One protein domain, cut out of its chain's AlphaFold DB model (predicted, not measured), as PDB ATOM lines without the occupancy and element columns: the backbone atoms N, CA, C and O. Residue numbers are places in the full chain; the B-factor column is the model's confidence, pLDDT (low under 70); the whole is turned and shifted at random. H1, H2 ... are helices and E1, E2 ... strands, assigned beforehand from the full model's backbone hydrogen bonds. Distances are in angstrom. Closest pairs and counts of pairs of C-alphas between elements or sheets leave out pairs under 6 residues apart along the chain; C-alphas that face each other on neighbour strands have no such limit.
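What this domain is: This is residues 505 to 606 of the 610 residues of an uncharacterized protein of Tessaracoccus flavus (UniProt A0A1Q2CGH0). A twisted antiparallel sheet of four strands, E2 - E1 - E3 - E4, makes a wall, with H1 crossing over one face. Near the E4 edge a small hairpin, E5 and E6, sits next to the sheet, while H2 at the end of the printed part grazes the sheet with residues 601 to 605. The printed part has 102 residues with two named helices and six named strands in the order E1 E2 H1 E3 E4 E5 E6 H2; the class is mixed, helices and strands, with under half of the residues in named elements. The whole is compact, with a radius of gyration of the C-alphas of 13.2 A, and rounded, spanning 35 by 30 by 29 A.

Where its parts are: In the larger sheet, E2 is residues 528 to 531, E1 residues 511 to 518, 20.2 A long, E3 residues 563 to 568, 16.9 A, and E4 residues 573 to 577, 13.3 A. E1 begins at C-alpha 511 (207.591, 207.081, 199.398). H1, residues 534 to 541, is 10.4 A long. E5 is residues 584 to 586 and E6 residues 589 to 591. H2, residues 597 to 605, is 12.6 A long and ends at C-alpha 605 (192.719, 202.482, 212.315).

How they stand to each other: The sheet is only just strongly twisted, its C-alphas lying up to 4.5 A off its best plane. Inner strands E1 and E3 are antiparallel, with N 515 and O 565 2.8 A apart, within hydrogen-bond range. Edge strand E2 forms a hairpin with E1, where N 530 and O 516 are 2.9 A apart. Edge strand E4 forms a hairpin with E3, where N 566 and O 574 are 2.9 A apart. E2, H1 and E3 are a split strand-helix-strand unit, two strands running the same way with E1 between them in the sheet, and its crossover is right-handed. H1 is on the sheet at a height of 8.4 A, over E1, and runs across the strands, at 80 degrees to E1 on the local plane; their closest C-alphas are those of Leu 511 and Thr 541, 6.6 A apart. H2 only grazes the sheet. H1 and H2 only just touch, with 3 pairs of C-alphas within 8 A, the closest being Leu 536 and Leu 597 at 6.7 A; they are about perpendicular, at 82 degrees. E5 and E6 form a hairpin, with N 584 and O 591 2.8 A apart. The closest C-alphas of E4 and E5 are those of Pro 577 and Arg 585, 5.3 A apart. In H1 and H2 every O i to N i+4 pair is within hydrogen-bond range.

The domain as a whole: The two C-alphas farthest apart are those of Pro 505 and Asp 522, 36.8 A. The printed part has no cut. The long link is H1 to E3, residues 542 to 562. The mean pLDDT of the printed part is 91.6; residues 553 to 556 and residue 558 are under 70.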
ATOM      1  N   PRO A 505     214.391 197.841 194.738       92.50
ATOM      2  CA  PRO A 505     214.576 198.433 196.055       92.50
ATOM      3  C   PRO A 505     213.797 199.747 196.208       92.50
ATOM      4  O   PRO A 505     214.041 200.719 195.488       92.50
ATOM      5  N   VAL A 506     212.897 199.806 197.192       94.62
ATOM      6  CA  VAL A 506     212.141 201.021 197.531       94.62
ATOM      7  C   VAL A 506     212.752 201.675 198.763       94.62
ATOM      8  O   VAL A 506     212.606 201.190 199.884       94.62
ATOM      9  N   ASP A 507     213.414 202.819 198.581       94.00
ATOM     10  CA  ASP A 507     213.848 203.628 199.720       94.00
ATOM     11  C   ASP A 507     212.616 204.208 200.428       94.00
ATOM     12  O   ASP A 507     211.797 204.897 199.812       94.00
ATOM     13  N   ARG A 508     212.508 203.995 201.741       93.94
ATOM     14  CA  ARG A 508     211.466 204.587 202.591       93.94
ATOM     15  C   ARG A 508     211.417 206.119 202.463       93.94
ATOM     16  O   ARG A 508     210.347 206.710 202.591       93.94
ATOM     17  N   ALA A 509     212.541 206.777 202.165       93.50
ATOM     18  CA  ALA A 509     212.594 208.218 201.907       93.50
ATOM     19  C   ALA A 509     211.946 208.644 200.572       93.50
ATOM     20  O   ALA A 509     211.615 209.818 200.406       93.50
ATOM     21  N   SER A 510     211.761 207.709 199.634       94.44
ATOM     22  CA  SER A 510     211.178 207.943 198.305       94.44
ATOM     23  C   SER A 510     209.658 207.758 198.243       94.44
ATOM     24  O   SER A 510     209.055 208.023 197.201       94.44
ATOM     25  N   LEU A 511     209.033 207.315 199.342       95.69
ATOM     26  CA  LEU A 511     207.591 207.081 199.398       95.69
ATOM     27  C   LEU A 511     206.822 208.373 199.106       95.69
ATOM     28  O   LEU A 511     207.056 209.419 199.713       95.69
ATOM     29  N   TYR A 512     205.891 208.271 198.163       91.69
ATOM     30  CA  TYR A 512     205.134 209.388 197.610       91.69
ATOM     31  C   TYR A 512     203.668 209.367 198.046       91.69
ATOM     32  O   TYR A 512     203.079 210.422 198.282       91.69
ATOM     33  N   ARG A 513     203.091 208.172 198.200       94.38
ATOM     34  CA  ARG A 513     201.700 207.973 198.609       94.38
ATOM     35  C   ARG A 513     201.590 206.712 199.464       94.38
ATOM     36  O   ARG A 513     202.471 205.856 199.428       94.38
ATOM     37  N   GLY A 514     200.529 206.599 200.252       95.44
ATOM     38  CA  GLY A 514     200.262 205.373 200.992       95.44
ATOM     39  C   GLY A 514     198.854 205.308 201.551       95.44
ATOM     40  O   GLY A 514     198.164 206.322 201.635       95.44
ATOM     41  N   PHE A 515     198.432 204.105 201.911       96.50
ATOM     42  CA  PHE A 515     197.074 203.776 202.317       96.50
ATOM     43  C   PHE A 515     197.103 202.827 203.501       96.50
ATOM     44  O   PHE A 515     197.936 201.928 203.549       96.50
ATOM     45  N   VAL A 516     196.173 203.011 204.429       96.81
ATOM     46  CA  VAL A 516     195.806 202.005 205.423       96.81
ATOM     47  C   VAL A 516     194.734 201.115 204.807       96.81
ATOM     48  O   VAL A 516     193.705 201.624 204.362       96.81
ATOM     49  N   CYS A 517     194.982 199.814 204.811       96.44
ATOM     50  CA  CYS A 517     194.089 198.757 204.370       96.44
ATOM     51  C   CYS A 517     193.641 197.931 205.580       96.44
ATOM     52  O   CYS A 517     194.435 197.675 206.485       96.44
ATOM     53  N   GLY A 518     192.383 197.502 205.607       95.00
ATOM     54  CA  GLY A 518     191.879 196.593 206.635       95.00
ATOM     55  C   GLY A 518     190.446 196.157 206.365       95.00
ATOM     56  O   GLY A 518     189.690 196.867 205.700       95.00
ATOM     57  N   LEU A 519     190.060 195.012 206.919       94.44
ATOM     58  CA  LEU A 519     188.661 194.594 206.965       94.44
ATOM     59  C   LEU A 519     187.908 195.383 208.046       94.44
ATOM     60  O   LEU A 519     188.511 195.791 209.043       94.44
ATOM     61  N   PRO A 520     186.598 195.615 207.900       95.12
ATOM     62  CA  PRO A 520     185.806 196.293 208.912       95.12
ATOM     63  C   PRO A 520     185.676 195.466 210.205       95.12
ATOM     64  O   PRO A 520     185.562 194.238 210.201       95.12
ATOM     65  N   ALA A 521     185.663 196.162 211.343       94.25
ATOM     66  CA  ALA A 521     185.591 195.558 212.675       94.25
ATOM     67  C   ALA A 521     184.238 194.890 212.989       94.25
ATOM     68  O   ALA A 521     184.145 194.110 213.933       94.25
ATOM     69  N   ASP A 522     183.182 195.213 212.238       94.44
ATOM     70  CA  ASP A 522     181.835 194.654 212.405       94.44
ATOM     71  C   ASP A 522     181.592 193.369 211.590       94.44
ATOM     72  O   ASP A 522     180.489 192.825 211.646       94.44
ATOM     73  N   GLY A 523     182.623 192.844 210.912       89.38
ATOM     74  CA  GLY A 523     182.604 191.513 210.295       89.38
ATOM     75  C   GLY A 523     182.236 191.470 208.808       89.38
ATOM     76  O   GLY A 523     181.814 190.419 208.343       89.38
ATOM     77  N   GLY A 524     182.363 192.578 208.074       90.56
ATOM     78  CA  GLY A 524     182.287 192.578 206.605       90.56
ATOM     79  C   GLY A 524     183.586 192.134 205.913       90.56
ATOM     80  O   GLY A 524     184.663 192.207 206.508       90.56
ATOM     81  N   ASP A 525     183.461 191.740 204.642       88.75
ATOM     82  CA  ASP A 525     184.567 191.257 203.790       88.75
ATOM     83  C   ASP A 525     185.035 192.303 202.758       88.75
ATOM     84  O   ASP A 525     185.965 192.077 201.987       88.75
ATOM     85  N   GLU A 526     184.388 193.472 202.718       90.69
ATOM     86  CA  GLU A 526     184.796 194.564 201.833       90.69
ATOM     87  C   GLU A 526     186.001 195.301 202.427       90.69
ATOM     88  O   GLU A 526     185.941 195.840 203.536       90.69
ATOM     89  N   TRP A 527     187.097 195.351 201.670       91.62
ATOM     90  CA  TRP A 527     188.308 196.059 202.064       91.62
ATOM     91  C   TRP A 527     188.049 197.556 202.247       91.62
ATOM     92  O   TRP A 527     187.651 198.262 201.320       91.62
ATOM     93  N   ILE A 528     188.357 198.069 203.438       93.25
ATOM     94  CA  ILE A 528     188.405 199.505 203.690       93.25
ATOM     95  C   ILE A 528     189.814 199.990 203.383       93.25
ATOM     96  O   ILE A 528     190.790 199.519 203.966       93.25
ATOM     97  N   HIS A 529     189.896 201.004 202.527       94.06
ATOM     98  CA  HIS A 529     191.131 201.720 202.249       94.06
ATOM     99  C   HIS A 529     191.032 203.193 202.645       94.06
ATOM    100  O   HIS A 529     190.009 203.850 202.443       94.06
ATOM    101  N   ARG A 530     192.086 203.729 203.259       96.00
ATOM    102  CA  ARG A 530     192.153 205.135 203.675       96.00
ATOM    103  C   ARG A 530     193.518 205.693 203.333       96.00
ATOM    104  O   ARG A 530     194.525 205.175 203.804       96.00
ATOM    105  N   GLU A 531     193.557 206.747 202.534       95.56
ATOM    106  CA  GLU A 531     194.815 207.411 202.196       95.56
ATOM    107  C   GLU A 531     195.482 207.987 203.452       95.56
ATOM    108  O   GLU A 531     194.828 208.587 204.312       95.56
ATOM    109  N   LEU A 532     196.798 207.802 203.562       96.25
ATOM    110  CA  LEU A 532     197.606 208.392 204.616       96.25
ATOM    111  C   LEU A 532     197.668 209.914 204.422       96.25
ATOM    112  O   LEU A 532     198.136 210.384 203.383       96.25
ATOM    113  N   PRO A 533     197.294 210.712 205.436       95.12
ATOM    114  CA  PRO A 533     197.577 212.138 205.447       95.12
ATOM    115  C   PRO A 533     199.066 212.397 205.197       95.12
ATOM    116  O   PRO A 533     199.922 211.719 205.768       95.12
ATOM    117  N   GLY A 534     199.391 213.418 204.400       91.88
ATOM    118  CA  GLY A 534     200.780 213.697 204.007       91.88
ATOM    119  C   GLY A 534     201.748 213.870 205.188       91.88
ATOM    120  O   GLY A 534     202.905 213.477 205.102       91.88
ATOM    121  N   GLU A 535     201.279 214.385 206.326       93.00
ATOM    122  CA  GLU A 535     202.073 214.487 207.559       93.00
ATOM    123  C   GLU A 535     202.425 213.128 208.190       93.00
ATOM    124  O   GLU A 535     203.519 212.978 208.735       93.00
ATOM    125  N   LEU A 536     201.543 212.130 208.077       97.12
ATOM    126  CA  LEU A 536     201.816 210.754 208.496       97.12
ATOM    127  C   LEU A 536     202.762 210.060 207.519       97.12
ATOM    128  O   LEU A 536     203.680 209.377 207.967       97.12
ATOM    129  N   LEU A 537     202.597 210.285 206.212       96.50
ATOM    130  CA  LEU A 537     203.521 209.756 205.210       96.50
ATOM    131  C   LEU A 537     204.940 210.309 205.408       96.50
ATOM    132  O   LEU A 537     205.890 209.538 205.460       96.50
ATOM    133  N   ILE A 538     205.093 211.624 205.611       92.31
ATOM    134  CA  ILE A 538     206.394 212.246 205.922       92.31
ATOM    135  C   ILE A 538     206.988 211.672 207.216       92.31
ATOM    136  O   ILE A 538     208.192 211.439 207.303       92.31
ATOM    137  N   ALA A 539     206.161 211.438 208.237       96.19
ATOM    138  CA  ALA A 539     206.631 210.838 209.479       96.19
ATOM    139  C   ALA A 539     207.094 209.385 209.279       96.19
ATOM    140  O   ALA A 539     208.099 208.993 209.871       96.19
ATOM    141  N   LEU A 540     206.408 208.621 208.422       96.12
ATOM    142  CA  LEU A 540     206.807 207.274 208.019       96.12
ATOM    143  C   LEU A 540     208.128 207.298 207.238       96.12
ATOM    144  O   LEU A 540     209.019 206.506 207.541       96.12
ATOM    145  N   THR A 541     208.318 208.243 206.308       95.19
ATOM    146  CA  THR A 541     209.577 208.340 205.544       95.19
ATOM    147  C   THR A 541     210.786 208.645 206.435       95.19
ATOM    148  O   THR A 541     211.899 208.190 206.176       95.19
ATOM    149  N   GLN A 542     210.558 209.365 207.538       94.81
ATOM    150  CA  GLN A 542     211.569 209.760 208.523       94.81
ATOM    151  C   GLN A 542     211.637 208.834 209.744       94.81
ATOM    152  O   GLN A 542     212.365 209.136 210.699       94.81
ATOM    153  N   ALA A 543     210.876 207.736 209.746       95.00
ATOM    154  CA  ALA A 543     210.767 206.849 210.891       95.00
ATOM    155  C   ALA A 543     212.150 206.379 211.372       95.00
ATOM    156  O   ALA A 543     213.060 206.109 210.588       95.00
ATOM    157  N   GLN A 544     212.295 206.295 212.691       95.69
ATOM    158  CA  GLN A 544     213.425 205.665 213.372       95.69
ATOM    159  C   GLN A 544     212.840 204.512 214.189       95.69
ATOM    160  O   GLN A 544     212.462 204.725 215.347       95.69
ATOM    161  N   PRO A 545     212.621 203.344 213.567       94.62
ATOM    162  CA  PRO A 545     211.993 202.229 214.252       94.62
ATOM    163  C   PRO A 545     212.836 201.748 215.429       94.62
ATOM    164  O   PRO A 545     214.065 201.817 215.445       94.62
ATOM    165  N   THR A 546     212.136 201.278 216.454       95.19
ATOM    166  CA  THR A 546     212.750 200.624 217.601       95.19
ATOM    167  C   THR A 546     213.002 199.170 217.219       95.19
ATOM    168  O   THR A 546     212.046 198.497 216.834       95.19
ATOM    169  N   PRO A 547     214.241 198.657 217.326       94.12
ATOM    170  CA  PRO A 547     214.512 197.258 217.027       94.12
ATOM    171  C   PRO A 547     213.613 196.343 217.861       94.12
ATOM    172  O   PRO A 547     213.591 196.449 219.089       94.12
ATOM    173  N   ASP A 548     212.890 195.442 217.198       87.25
ATOM    174  CA  ASP A 548     212.059 194.438 217.857       87.25
ATOM    175  C   ASP A 548     212.587 193.034 217.524       87.25
ATOM    176  O   ASP A 548     212.285 192.496 216.460       87.25
ATOM    177  N   PRO A 549     213.379 192.417 218.420       83.19
ATOM    178  CA  PRO A 549     213.939 191.090 218.185       83.19
ATOM    179  C   PRO A 549     212.892 189.970 218.262       83.19
ATOM    180  O   PRO A 549     213.235 188.817 218.024       83.19
ATOM    181  N   SER A 550     211.638 190.267 218.634       81.06
ATOM    182  CA  SER A 550     210.554 189.278 218.647       81.06
ATOM    183  C   SER A 550     209.947 189.022 217.264       81.06
ATOM    184  O   SER A 550     209.012 188.231 217.162       81.06
ATOM    185  N   TRP A 551     210.457 189.681 216.218       71.50
ATOM    186  CA  TRP A 551     209.963 189.576 214.849       71.50
ATOM    187  C   TRP A 551     210.869 188.708 213.950       71.50
ATOM    188  O   TRP A 551     212.092 188.838 214.048       71.50
ATOM    189  N   PRO A 552     210.306 187.875 213.047       70.81
ATOM    190  CA  PRO A 552     208.877 187.578 212.876       70.81
ATOM    191  C   PRO A 552     208.306 186.767 214.049       70.81
ATOM    192  O   PRO A 552     208.955 185.849 214.553       70.81
ATOM    193  N   ARG A 553     207.088 187.104 214.504       69.25
ATOM    194  CA  ARG A 553     206.402 186.319 215.544       69.25
ATOM    195  C   ARG A 553     205.811 185.057 214.913       69.25
ATOM    196  O   ARG A 553     205.025 185.187 213.975       69.25
ATOM    197  N   PRO A 554     206.121 183.853 215.426       62.91
ATOM    198  CA  PRO A 554     205.438 182.639 214.992       62.91
ATOM    199  C   PRO A 554     203.918 182.799 215.149       62.91
ATOM    200  O   PRO A 554     203.457 183.180 216.226       62.91
ATOM    201  N   GLY A 555     203.156 182.528 214.085       64.31
ATOM    202  CA  GLY A 555     201.689 182.579 214.093       64.31
ATOM    203  C   GLY A 555     201.056 183.958 213.872       64.31
ATOM    204  O   GLY A 555     199.849 184.088 214.051       64.31
ATOM    205  N   TYR A 556     201.822 184.988 213.497       67.94
ATOM    206  CA  TYR A 556     201.226 186.239 213.021       67.94
ATOM    207  C   TYR A 556     200.618 186.026 211.629       67.94
ATOM    208  O   TYR A 556     201.354 185.803 210.670       67.94
ATOM    209  N   SER A 557     199.289 186.097 211.535       70.12
ATOM    210  CA  SER A 557     198.576 186.126 210.259       70.12
ATOM    211  C   SER A 557     198.237 187.576 209.923       70.12
ATOM    212  O   SER A 557     197.436 188.187 210.631       70.12
ATOM    213  N   PRO A 558     198.828 188.168 208.878       69.69
ATOM    214  CA  PRO A 558     198.529 189.548 208.509       69.69
ATOM    215  C   PRO A 558     197.107 189.733 207.943       69.69
ATOM    216  O   PRO A 558     196.650 190.866 207.858       69.69
ATOM    217  N   LEU A 559     196.377 188.648 207.640       74.12
ATOM    218  CA  LEU A 559     194.984 188.684 207.168       74.12
ATOM    219  C   LEU A 559     194.005 189.345 208.149       74.12
ATOM    220  O   LEU A 559     193.049 189.993 207.724       74.12
ATOM    221  N   ASP A 560     194.234 189.194 209.453       82.00
ATOM    222  CA  ASP A 560     193.310 189.691 210.481       82.00
ATOM    223  C   ASP A 560     193.649 191.095 210.984       82.00
ATOM    224  O   ASP A 560     192.899 191.672 211.778       82.00
ATOM    225  N   HIS A 561     194.760 191.655 210.512       88.94
ATOM    226  CA  HIS A 561     195.280 192.921 210.989       88.94
ATOM    227  C   HIS A 561     195.292 193.971 209.875       88.94
ATOM    228  O   HIS A 561     195.450 193.646 208.696       88.94
ATOM    229  N   PRO A 562     195.162 195.265 210.212       94.06
ATOM    230  CA  PRO A 562     195.360 196.313 209.234       94.06
ATOM    231  C   PRO A 562     196.805 196.289 208.727       94.06
ATOM    232  O   PRO A 562     197.733 195.858 209.413       94.06
ATOM    233  N   TYR A 563     197.027 196.826 207.540       95.12
ATOM    234  CA  TYR A 563     198.365 197.040 207.002       95.12
ATOM    235  C   TYR A 563     198.424 198.375 206.274       95.12
ATOM    236  O   TYR A 563     197.406 198.970 205.922       95.12
ATOM    237  N   VAL A 564     199.634 198.880 206.079       95.88
ATOM    238  CA  VAL A 564     199.893 200.047 205.246       95.88
ATOM    239  C   VAL A 564     200.542 199.596 203.956       95.88
ATOM    240  O   VAL A 564     201.567 198.932 204.008       95.88
ATOM    241  N   VAL A 565     200.004 200.016 202.817       95.44
ATOM    242  CA  VAL A 565     200.709 199.954 201.531       95.44
ATOM    243  C   VAL A 565     201.164 201.357 201.192       95.44
ATOM    244  O   VAL A 565     200.340 202.260 201.055       95.44
ATOM    245  N   ALA A 566     202.468 201.560 201.075       95.75
ATOM    246  CA  ALA A 566     203.048 202.801 200.585       95.75
ATOM    247  C   ALA A 566     203.797 202.531 199.285       95.75
ATOM    248  O   ALA A 566     204.273 201.425 199.068       95.75
ATOM    249  N   TYR A 567     203.907 203.531 198.422       95.75
ATOM    250  CA  TYR A 567     204.646 203.398 197.171       95.75
ATOM    251  C   TYR A 567     205.339 204.701 196.795       95.75
ATOM    252  O   TYR A 567     204.944 205.794 197.223       95.75
ATOM    253  N   ASN A 568     206.418 204.585 196.026       95.62
ATOM    254  CA  ASN A 568     207.155 205.736 195.509       95.62
ATOM    255  C   ASN A 568     206.426 206.380 194.311       95.62
ATOM    256  O   ASN A 568     205.335 205.974 193.924       95.62
ATOM    257  N   GLN A 569     207.020 207.406 193.702       94.44
ATOM    258  CA  GLN A 569     206.395 208.108 192.570       94.44
ATOM    259  C   GLN A 569     206.196 207.245 191.308       94.44
ATOM    260  O   GLN A 569     205.475 207.672 190.413       94.44
ATOM    261  N   PHE A 570     206.841 206.080 191.211       94.88
ATOM    262  CA  PHE A 570     206.739 205.152 190.080       94.88
ATOM    263  C   PHE A 570     205.740 204.016 190.337       94.88
ATOM    264  O   PHE A 570     205.468 203.234 189.435       94.88
ATOM    265  N   GLY A 571     205.161 203.950 191.541       93.88
ATOM    266  CA  GLY A 571     204.209 202.908 191.912       93.88
ATOM    267  C   GLY A 571     204.836 201.667 192.540       93.88
ATOM    268  O   GLY A 571     204.100 200.727 192.804       93.88
ATOM    269  N   ASP A 572     206.144 201.658 192.825       95.19
ATOM    270  CA  ASP A 572     206.787 200.514 193.480       95.19
ATOM    271  C   ASP A 572     206.324 200.418 194.940       95.19
ATOM    272  O   ASP A 572     206.579 201.358 195.712       95.19
ATOM    273  N   PRO A 573     205.648 199.328 195.342       94.81
ATOM    274  CA  PRO A 573     205.040 199.260 196.656       94.81
ATOM    275  C   PRO A 573     205.953 198.661 197.723       94.81
ATOM    276  O   PRO A 573     206.873 197.886 197.466       94.81
ATOM    277  N   VAL A 574     205.623 199.007 198.959       93.75
ATOM    278  CA  VAL A 574     206.089 198.373 200.182       93.75
ATOM    279  C   VAL A 574     204.922 198.284 201.161       93.75
ATOM    280  O   VAL A 574     204.194 199.256 201.391       93.75
ATOM    281  N   SER A 575     204.737 197.104 201.742       93.31
ATOM    282  CA  SER A 575     203.699 196.839 202.735       93.31
ATOM    283  C   SER A 575     204.268 196.761 204.153       93.31
ATOM    284  O   SER A 575     205.255 196.064 204.394       93.31
ATOM    285  N   TYR A 576     203.590 197.395 205.103       93.62
ATOM    286  CA  TYR A 576     203.926 197.396 206.523       93.62
ATOM    287  C   TYR A 576     202.730 196.889 207.343       93.62
ATOM    288  O   TYR A 576     201.719 197.591 207.429       93.62
ATOM    289  N   PRO A 577     202.812 195.701 207.961       92.88
ATOM    290  CA  PRO A 577     201.768 195.221 208.861       92.88
ATOM    291  C   PRO A 577     201.562 196.166 210.056       92.88
ATOM    292  O   PRO A 577     202.529 196.752 210.552       92.88
ATOM    293  N   VAL A 578     200.320 196.304 210.525       94.00
ATOM    294  CA  VAL A 578     199.966 197.052 211.740       94.00
ATOM    295  C   VAL A 578     199.626 196.059 212.848       94.00
ATOM    296  O   VAL A 578     198.699 195.274 212.711       94.00
ATOM    297  N   ASP A 579     200.330 196.109 213.973       90.75
ATOM    298  CA  ASP A 579     200.000 195.266 215.125       90.75
ATOM    299  C   ASP A 579     198.715 195.717 215.838       90.75
ATOM    300  O   ASP A 579     198.288 196.866 215.726       90.75
ATOM    301  N   GLY A 580     198.181 194.866 216.719       88.44
ATOM    302  CA  GLY A 580     197.028 195.198 217.569       88.44
ATOM    303  C   GLY A 580     197.232 196.359 218.563       88.44
ATOM    304  O   GLY A 580     196.270 196.809 219.181       88.44
ATOM    305  N   ASP A 581     198.454 196.877 218.751       90.81
ATOM    306  CA  ASP A 581     198.706 198.127 219.495       90.81
ATOM    307  C   ASP A 581     198.817 199.370 218.586       90.81
ATOM    308  O   ASP A 581     199.005 200.496 219.069       90.81
ATOM    309  N   GLY A 582     198.668 199.173 217.275       93.19
ATOM    310  CA  GLY A 582     198.792 200.183 216.239       93.19
ATOM    311  C   GLY A 582     200.233 200.487 215.822       93.19
ATOM    312  O   GLY A 582     200.449 201.518 215.186       93.19
ATOM    313  N   ALA A 583     201.238 199.690 216.190       95.31
ATOM    314  CA  ALA A 583     202.592 199.863 215.666       95.31
ATOM    315  C   ALA A 583     202.718 199.321 214.232       95.31
ATOM    316  O   ALA A 583     202.199 198.260 213.913       95.31
ATOM    317  N   LEU A 584     203.429 200.051 213.369       94.69
ATOM    318  CA  LEU A 584     203.844 199.570 212.054       94.69
ATOM    319  C   LEU A 584     205.103 198.719 212.180       94.69
ATOM    320  O   LEU A 584     206.076 199.122 212.828       94.69
ATOM    321  N   ARG A 585     205.097 197.572 211.509       92.31
ATOM    322  CA  ARG A 585     206.250 196.686 211.361       92.31
ATOM    323  C   ARG A 585     207.040 197.076 210.120       92.31
ATOM    324  O   ARG A 585     206.579 196.903 208.997       92.31
ATOM    325  N   LEU A 586     208.226 197.625 210.351       92.88
ATOM    326  CA  LEU A 586     209.210 197.976 209.332       92.88
ATOM    327  C   LEU A 586     210.308 196.898 209.318       92.88
ATOM    328  O   LEU A 586     210.467 196.155 210.288       92.88
ATOM    329  N   GLU A 587     211.091 196.812 208.241       87.31
ATOM    330  CA  GLU A 587     212.180 195.822 208.129       87.31
ATOM    331  C   GLU A 587     213.227 195.954 209.251       87.31
ATOM    332  O   GLU A 587     213.795 194.964 209.708       87.31
ATOM    333  N   ASP A 588     213.452 197.179 209.728       89.38
ATOM    334  CA  ASP A 588     214.437 197.551 210.744       89.38
ATOM    335  C   ASP A 588     213.857 197.678 212.170       89.38
ATOM    336  O   ASP A 588     214.583 198.028 213.107       89.38
ATOM    337  N   GLY A 589     212.570 197.364 212.378       93.50
ATOM    338  CA  GLY A 589     211.937 197.328 213.701       93.50
ATOM    339  C   GLY A 589     210.478 197.789 213.712       93.50
ATOM    340  O   GLY A 589     209.784 197.748 212.705       93.50
ATOM    341  N   SER A 590     209.986 198.240 214.865       95.06
ATOM    342  CA  SER A 590     208.623 198.764 215.004       95.06
ATOM    343  C   SER A 590     208.590 200.282 215.121       95.06
ATOM    344  O   SER A 590     209.453 200.909 215.742       95.06
ATOM    345  N   TRP A 591     207.567 200.899 214.539       96.88
ATOM    346  CA  TRP A 591     207.367 202.337 214.612       96.88
ATOM    347  C   TRP A 591     205.899 202.681 214.830       96.88
ATOM    348  O   TRP A 591     205.019 202.199 214.129       96.88
ATOM    349  N   THR A 592     205.624 203.571 215.779       96.19
ATOM    350  CA  THR A 592     204.282 204.116 216.001       96.19
ATOM    351  C   THR A 592     204.337 205.634 215.846       96.19
ATOM    352  O   THR A 592     205.216 206.264 216.451       96.19
ATOM    353  N   PRO A 593     203.392 206.260 215.120       95.75
ATOM    354  CA  PRO A 593     203.290 207.713 215.064       95.75
ATOM    355  C   PRO A 593     203.206 208.339 216.465       95.75
ATOM    356  O   PRO A 593     202.295 208.070 217.252       95.75
ATOM    357  N   GLY A 594     204.185 209.185 216.792       94.06
ATOM    358  CA  GLY A 594     204.273 209.883 218.075       94.06
ATOM    359  C   GLY A 594     203.599 211.261 218.081       94.06
ATOM    360  O   GLY A 594     203.208 211.809 217.051       94.06
ATOM    361  N   GLY A 595     203.509 211.868 219.268       93.75
ATOM    362  CA  GLY A 595     203.110 213.271 219.427       93.75
ATOM    363  C   GLY A 595     201.720 213.594 218.865       93.75
ATOM    364  O   GLY A 595     200.753 212.887 219.144       93.75
ATOM    365  N   GLY A 596     201.622 214.684 218.096       94.25
ATOM    366  CA  GLY A 596     200.358 215.159 217.514       94.25
ATOM    367  C   GLY A 596     199.755 214.234 216.452       94.25
ATOM    368  O   GLY A 596     198.551 214.292 216.228       94.25
ATOM    369  N   LEU A 597     200.555 213.344 215.855       96.50
ATOM    370  CA  LEU A 597     200.112 212.432 214.795       96.50
ATOM    371  C   LEU A 597     199.358 211.212 215.332       96.50
ATOM    372  O   LEU A 597     198.596 210.585 214.599       96.50
ATOM    373  N   LYS A 598     199.528 210.889 216.623       96.50
ATOM    374  CA  LYS A 598     198.935 209.694 217.235       96.50
ATOM    375  C   LYS A 598     197.410 209.660 217.102       96.50
ATOM    376  O   LYS A 598     196.853 208.607 216.835       96.50
ATOM    377  N   ALA A 599     196.742 210.802 217.275       96.56
ATOM    378  CA  ALA A 599     195.284 210.871 217.183       96.56
ATOM    379  C   ALA A 599     194.779 210.579 215.760       96.56
ATOM    380  O   ALA A 599     193.850 209.794 215.609       96.56
ATOM    381  N   GLY A 600     195.418 211.159 214.737       95.88
ATOM    382  CA  GLY A 600     195.077 210.892 213.336       95.88
ATOM    383  C   GLY A 600     195.355 209.443 212.938       95.88
ATOM    384  O   GLY A 600     194.555 208.829 212.246       95.88
ATOM    385  N   TRP A 601     196.441 208.861 213.451       97.25
ATOM    386  CA  TRP A 601     196.739 207.444 213.254       97.25
ATOM    387  C   TRP A 601     195.685 206.520 213.881       97.25
ATOM    388  O   TRP A 601     195.187 205.611 213.226       97.25
ATOM    389  N   THR A 602     195.284 206.777 215.130       96.62
ATOM    390  CA  THR A 602     194.213 206.008 215.785       96.62
ATOM    391  C   THR A 602     192.876 206.142 215.051       96.62
ATOM    392  O   THR A 602     192.143 205.164 214.956       96.62
ATOM    393  N   ASP A 603     192.565 207.323 214.516       97.25
ATOM    394  CA  ASP A 603     191.354 207.542 213.717       97.25
ATOM    395  C   ASP A 603     191.380 206.737 212.407       97.25
ATOM    396  O   ASP A 603     190.409 206.054 212.084       97.25
ATOM    397  N   LEU A 604     192.522 206.705 211.707       96.88
ATOM    398  CA  LEU A 604     192.699 205.882 210.505       96.88
ATOM    399  C   LEU A 604     192.502 204.387 210.764       96.88
ATOM    400  O   LEU A 604     191.931 203.716 209.911       96.88
ATOM    401  N   LEU A 605     192.920 203.882 211.925       97.00
ATOM    402  CA  LEU A 605     192.719 202.482 212.315       97.00
ATOM    403  C   LEU A 605     191.323 202.205 212.894       97.00
ATOM    404  O   LEU A 605     190.929 201.050 213.053       97.00
ATOM    405  N   SER A 606     190.562 203.244 213.240       96.62
ATOM    406  CA  SER A 606     189.256 203.092 213.877       96.62
ATOM    407  C   SER A 606     188.246 202.439 212.931       96.62
ATOM    408  O   SER A 606     188.049 202.885 211.796       96.62
TER     409      SER A 606